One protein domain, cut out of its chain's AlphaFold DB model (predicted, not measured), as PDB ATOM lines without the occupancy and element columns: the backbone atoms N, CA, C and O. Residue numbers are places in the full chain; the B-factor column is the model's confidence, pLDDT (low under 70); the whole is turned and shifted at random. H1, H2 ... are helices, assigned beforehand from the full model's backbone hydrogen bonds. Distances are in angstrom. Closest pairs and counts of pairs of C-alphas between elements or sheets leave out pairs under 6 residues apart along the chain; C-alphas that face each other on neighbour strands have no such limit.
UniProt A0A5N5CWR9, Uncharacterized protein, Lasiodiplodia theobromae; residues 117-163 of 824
ATOM      1  N   PRO A 117     205.594 203.394 210.011       63.09
ATOM      2  CA  PRO A 117     206.116 202.819 208.778       63.09
ATOM      3  C   PRO A 117     206.104 203.871 207.668       63.09
ATOM      4  O   PRO A 117     205.058 204.386 207.256       63.09
ATOM      5  N   ARG A 118     207.306 204.252 207.226       68.06
ATOM      6  CA  ARG A 118     207.515 205.378 206.309       68.06
ATOM      7  C   ARG A 118     207.023 205.027 204.901       68.06
ATOM      8  O   ARG A 118     206.853 203.871 204.538       68.06
ATOM      9  N   ARG A 119     206.742 206.063 204.108       81.56
ATOM     10  CA  ARG A 119     206.225 205.924 202.738       81.56
ATOM     11  C   ARG A 119     207.370 205.707 201.759       81.56
ATOM     12  O   ARG A 119     208.340 206.465 201.820       81.56
ATOM     13  N   CYS A 120     207.204 204.762 200.834       84.44
ATOM     14  CA  CYS A 120     208.122 204.552 199.711       84.44
ATOM     15  C   CYS A 120     208.331 205.840 198.901       84.44
ATOM     16  O   CYS A 120     207.484 206.747 198.918       84.44
ATOM     17  N   LEU A 121     209.438 205.938 198.159       80.12
ATOM     18  CA  LEU A 121     209.812 207.172 197.464       80.12
ATOM     19  C   LEU A 121     208.759 207.586 196.426       80.12
ATOM     20  O   LEU A 121     208.520 208.784 196.252       80.12
ATOM     21  N   ARG A 122     208.063 206.618 195.810       79.75
ATOM     22  CA  ARG A 122     206.947 206.864 194.878       79.75
ATOM     23  C   ARG A 122     205.710 207.459 195.563       79.75
ATOM     24  O   ARG A 122     205.220 208.505 195.134       79.75
ATOM     25  N   CYS A 123     205.212 206.851 196.643       86.88
ATOM     26  CA  CYS A 123     204.011 207.331 197.343       86.88
ATOM     27  C   CYS A 123     204.294 208.517 198.305       86.88
ATOM     28  O   CYS A 123     203.356 209.120 198.824       86.88
ATOM     29  N   LYS A 124     205.563 208.915 198.509       85.31
ATOM     30  CA  LYS A 124     206.026 210.021 199.382       85.31
ATOM     31  C   LYS A 124     205.311 211.363 199.167       85.31
ATOM     32  O   LYS A 124     205.037 212.070 200.134       85.31
ATOM     33  N   ASN A 125     204.977 211.698 197.919       82.06
ATOM     34  CA  ASN A 125     204.272 212.940 197.564       82.06
ATOM     35  C   ASN A 125     202.738 212.841 197.682       82.06
ATOM     36  O   ASN A 125     202.042 213.855 197.621       82.06
ATOM     37  N   ILE A 126     202.192 211.635 197.847       81.62
ATOM     38  CA  ILE A 126     200.752 211.375 197.886       81.62
ATOM     39  C   ILE A 126     200.305 211.334 199.353       81.62
ATOM     40  O   ILE A 126     200.852 210.616 200.191       81.62
ATOM     41  N   LYS A 127     199.310 212.160 199.706       69.44
ATOM     42  CA  LYS A 127     198.969 212.416 201.118       69.44
ATOM     43  C   LYS A 127     198.335 211.225 201.857       69.44
ATOM     44  O   LYS A 127     198.363 211.243 203.089       69.44
ATOM     45  N   LYS A 128     197.826 210.201 201.166       75.44
ATOM     46  CA  LYS A 128     197.134 209.031 201.747       75.44
ATOM     47  C   LYS A 128     197.521 207.732 201.022       75.44
ATOM     48  O   LYS A 128     197.907 207.790 199.863       75.44
ATOM     49  N   GLY A 129     197.356 206.583 201.682       74.69
ATOM     50  CA  GLY A 129     197.333 205.266 201.027       74.69
ATOM     51  C   GLY A 129     198.646 204.480 200.970       74.69
ATOM     52  O   GLY A 129     198.625 203.366 200.474       74.69
ATOM     53  N   CYS A 130     199.765 205.009 201.474       83.06
ATOM     54  CA  CYS A 130     200.993 204.232 201.671       83.06
ATOM     55  C   CYS A 130     201.376 204.202 203.152       83.06
ATOM     56  O   CYS A 130     201.490 205.256 203.791       83.06
ATOM     57  N   SER A 131     201.601 202.987 203.631       76.56
ATOM     58  CA  SER A 131     202.342 202.602 204.829       76.56
ATOM     59  C   SER A 131     203.304 201.498 204.387       76.56
ATOM     60  O   SER A 131     202.904 200.672 203.567       76.56
ATOM     61  N   GLY A 132     204.543 201.483 204.887       74.12
ATOM     62  CA  GLY A 132     205.468 200.353 204.679       74.12
ATOM     63  C   GLY A 132     204.785 199.003 204.946       74.12
ATOM     64  O   GLY A 132     203.860 198.936 205.762       74.12
ATOM     65  N   GLY A 133     205.147 197.980 204.173       77.88
ATOM     66  CA  GLY A 133     204.468 196.681 204.139       77.88
ATOM     67  C   GLY A 133     203.173 196.602 203.305       77.88
ATOM     68  O   GLY A 133     202.712 195.497 203.032       77.88
ATOM     69  N   ILE A 134     202.569 197.719 202.855       84.81
ATOM     70  CA  ILE A 134     201.374 197.694 201.976       84.81
ATOM     71  C   ILE A 134     201.550 198.641 200.767       84.81
ATOM     72  O   ILE A 134     201.672 199.861 200.946       84.81
ATOM     73  N   PRO A 135     201.531 198.136 199.514       83.88
ATOM     74  CA  PRO A 135     201.669 198.977 198.328       83.88
ATOM     75  C   PRO A 135     200.443 199.886 198.140       83.88
ATOM     76  O   PRO A 135     199.300 199.431 198.169       83.88
ATOM     77  N   CYS A 136     200.675 201.186 197.913       90.56
ATOM     78  CA  CYS A 136     199.593 202.111 197.554       90.56
ATOM     79  C   CYS A 136     199.106 201.852 196.119       90.56
ATOM     80  O   CYS A 136     199.876 201.336 195.314       90.56
ATOM     81  N   ASP A 137     197.890 202.283 195.751       87.25
ATOM     82  CA  ASP A 137     197.320 202.073 194.401       87.25
ATOM     83  C   ASP A 137     198.286 202.408 193.249       87.25
ATOM     84  O   ASP A 137     198.231 201.787 192.190       87.25
ATOM     85  N   LEU A 138     199.177 203.392 193.428       86.75
ATOM     86  CA  LEU A 138     200.189 203.743 192.429       86.75
ATOM     87  C   LEU A 138     201.405 202.801 192.417       86.75
ATOM     88  O   LEU A 138     201.966 202.594 191.344       86.75
ATOM     89  N   CYS A 139     201.803 202.201 193.545       91.31
ATOM     90  CA  CYS A 139     202.757 201.084 193.546       91.31
ATOM     91  C   CYS A 139     202.156 199.890 192.805       91.31
ATOM     92  O   CYS A 139     202.733 199.451 191.816       91.31
ATOM     93  N   THR A 140     200.945 199.469 193.183       91.81
ATOM     94  CA  THR A 140     200.239 198.330 192.577       91.81
ATOM     95  C   THR A 140     200.033 198.522 191.069       91.81
ATOM     96  O   THR A 140     200.361 197.643 190.278       91.81
ATOM     97  N   ARG A 141     199.588 199.710 190.628       92.25
ATOM     98  CA  ARG A 141     199.470 200.054 189.192       92.25
ATOM     99  C   ARG A 141     200.807 200.177 188.459       92.25
ATOM    100  O   ARG A 141     200.809 200.146 187.234       92.25
ATOM    101  N   SER A 142     201.917 200.363 189.174       90.06
ATOM    102  CA  SER A 142     203.266 200.385 188.591       90.06
ATOM    103  C   SER A 142     204.039 199.079 188.792       90.06
ATOM    104  O   SER A 142     205.231 199.044 188.497       90.06
ATOM    105  N   GLY A 143     203.352 198.017 189.233       93.31
ATOM    106  CA  GLY A 143     203.878 196.658 189.336       93.31
ATOM    107  C   GLY A 143     204.745 196.367 190.561       93.31
ATOM    108  O   GLY A 143     205.290 195.274 190.612       93.31
ATOM    109  N   LEU A 144     204.878 197.295 191.521       90.06
ATOM    110  CA  LEU A 144     205.729 197.070 192.697       90.06
ATOM    111  C   LEU A 144     205.082 196.112 193.706       90.06
ATOM    112  O   LEU A 144     203.914 196.299 194.070       90.06
ATOM    113  N   THR A 145     205.868 195.162 194.221       88.12
ATOM    114  CA  THR A 145     205.486 194.317 195.367       88.12
ATOM    115  C   THR A 145     205.485 195.103 196.687       88.12
ATOM    116  O   THR A 145     205.840 196.286 196.739       88.12
ATOM    117  N   ALA A 146     205.071 194.461 197.786       83.00
ATOM    118  CA  ALA A 146     205.207 195.037 199.126       83.00
ATOM    119  C   ALA A 146     206.687 195.235 199.509       83.00
ATOM    120  O   ALA A 146     207.059 196.300 199.993       83.00
ATOM    121  N   ASP A 147     207.535 194.257 199.197       81.50
ATOM    122  CA  ASP A 147     208.964 194.226 199.540       81.50
ATOM    123  C   ASP A 147     209.761 195.261 198.725       81.50
ATOM    124  O   ASP A 147     210.634 195.959 199.246       81.50
ATOM    125  N   GLU A 148     209.405 195.451 197.451       81.81
ATOM    126  CA  GLU A 148     209.923 196.544 196.614       81.81
ATOM    127  C   GLU A 148     209.445 197.924 197.094       81.81
ATOM    128  O   GLU A 148     210.130 198.925 196.903       81.81
ATOM    129  N   CYS A 149     208.276 198.004 197.736       80.19
ATOM    130  CA  CYS A 149     207.776 199.231 198.360       80.19
ATOM    131  C   CYS A 149     208.548 199.563 199.657       80.19
ATOM    132  O   CYS A 149     208.697 200.735 200.003       80.19
ATOM    133  N   GLU A 150     209.044 198.549 200.368       81.69
ATOM    134  CA  GLU A 150     209.732 198.664 201.660       81.69
ATOM    135  C   GLU A 150     211.247 198.889 201.515       81.69
ATOM    136  O   GLU A 150     211.799 199.810 202.117       81.69
ATOM    137  N   THR A 151     211.917 198.164 200.619       76.19
ATOM    138  CA  THR A 151     213.346 198.381 200.300       76.19
ATOM    139  C   THR A 151     213.629 199.790 199.747       76.19
ATOM    140  O   THR A 151     214.674 200.384 200.029       76.19
ATOM    141  N   ASP A 152     212.664 200.394 199.046       72.00
ATOM    142  CA  ASP A 152     212.689 201.791 198.579       72.00
ATOM    143  C   ASP A 152     212.670 202.812 199.751       72.00
ATOM    144  O   ASP A 152     213.141 203.946 199.616       72.00
ATOM    145  N   VAL A 153     212.176 202.410 200.934       74.50
ATOM    146  CA  VAL A 153     212.244 203.182 202.192       74.50
ATOM    147  C   VAL A 153     213.607 203.013 202.865       74.50
ATOM    148  O   VAL A 153     214.227 204.011 203.248       74.50
ATOM    149  N   GLU A 154     214.095 201.775 202.980       77.31
ATOM    150  CA  GLU A 154     215.411 201.480 203.562       77.31
ATOM    151  C   GLU A 154     216.551 202.164 202.796       77.31
ATOM    152  O   GLU A 154     217.522 202.630 203.396       77.31
ATOM    153  N   TYR A 155     216.428 202.300 201.475       79.12
ATOM    154  CA  TYR A 155     217.435 202.971 200.658       79.12
ATOM    155  C   TYR A 155     217.516 204.491 200.927       79.12
ATOM    156  O   TYR A 155     218.620 205.035 201.032       79.12
ATOM    157  N   ASP A 156     216.382 205.184 201.121       77.06
ATOM    158  CA  ASP A 156     216.348 206.597 201.564       77.06
ATOM    159  C   ASP A 156     216.933 206.730 202.984       77.06
ATOM    160  O   ASP A 156     217.744 207.619 203.246       77.06
ATOM    161  N   GLU A 157     216.609 205.807 203.894       76.81
ATOM    162  CA  GLU A 157     217.181 205.737 205.247       76.81
ATOM    163  C   GLU A 157     218.715 205.569 205.204       76.81
ATOM    164  O   GLU A 157     219.446 206.372 205.793       76.81
ATOM    165  N   ALA A 158     219.230 204.592 204.454       78.81
ATOM    166  CA  ALA A 158     220.661 204.345 204.290       78.81
ATOM    167  C   ALA A 158     221.381 205.536 203.632       78.81
ATOM    168  O   ALA A 158     222.477 205.921 204.060       78.81
ATOM    169  N   GLN A 159     220.765 206.175 202.629       84.62
ATOM    170  CA  GLN A 159     221.315 207.377 202.007       84.62
ATOM    171  C   GLN A 159     221.330 208.560 202.988       84.62
ATOM    172  O   GLN A 159     222.339 209.265 203.065       84.62
ATOM    173  N   ARG A 160     220.278 208.756 203.794       82.19
ATOM    174  CA  ARG A 160     220.231 209.801 204.831       82.19
ATOM    175  C   ARG A 160     221.223 209.558 205.957       82.19
ATOM    176  O   ARG A 160     221.895 210.513 206.331       82.19
ATOM    177  N   ARG A 161     221.385 208.323 206.448       84.75
ATOM    178  CA  ARG A 161     222.413 207.957 207.446       84.75
ATOM    179  C   ARG A 161     223.826 208.258 206.919       84.75
ATOM    180  O   ARG A 161     224.667 208.776 207.651       84.75
ATOM    181  N   ARG A 162     224.083 208.036 205.621       86.62
ATOM    182  CA  ARG A 162     225.334 208.447 204.948       86.62
ATOM    183  C   ARG A 162     225.460 209.971 204.796       86.62
ATOM    184  O   ARG A 162     226.562 210.504 204.929       86.62
ATOM    185  N   LEU A 163     224.363 210.688 204.535       84.69
ATOM    186  CA  LEU A 163     224.364 212.145 204.363       84.69
ATOM    187  C   LEU A 163     224.522 212.897 205.695       84.69
ATOM    188  O   LEU A 163     225.306 213.840 205.768       84.69
TER     189      LEU A 163
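What this domain is: This is residues 117 to 163 of the 824 residues of an uncharacterized protein of Lasiodiplodia theobromae (UniProt A0A5N5CWR9). A looped head, made of residues 117 to 136 and the short helix H1, is gathered at one end of the long helix H2, whose residues 158 to 163 stick out from it. The printed part has 47 residues with two named helices, H1 then H2, and no named strand. The class is all helix, though 23 of the 47 residues, under half, are in named elements. It is compact, with a radius of gyration of the C-alphas of 10.3 A, and elongated, spanning 31 by 20 by 16 A.

How they stand to each other: H1, residues 137 to 141, and H2, residues 146 to 163, are close but not clearly touching: their closest C-alphas, of Cys 139 and Cys 149, are 7.2 A apart. Every O i to N i+4 pair is within hydrogen-bond range in H1, and 11 of 14 in H2.

Where its parts are: H1 begins at C-alpha 137 (197.320, 202.073, 194.401) and is 6.0 A long. H2 runs 26.2 A, from C-alpha 146 (205.207, 195.037, 199.126) to C-alpha 163 (224.364, 212.145, 204.363).

The domain as a whole: The C-alphas farthest apart, of Arg 141 and Leu 163, are 31.6 A apart. The printed part has no cut, and the link from H1 to H2 is tight. Residues 117, 118 and 127 have pLDDT under 70.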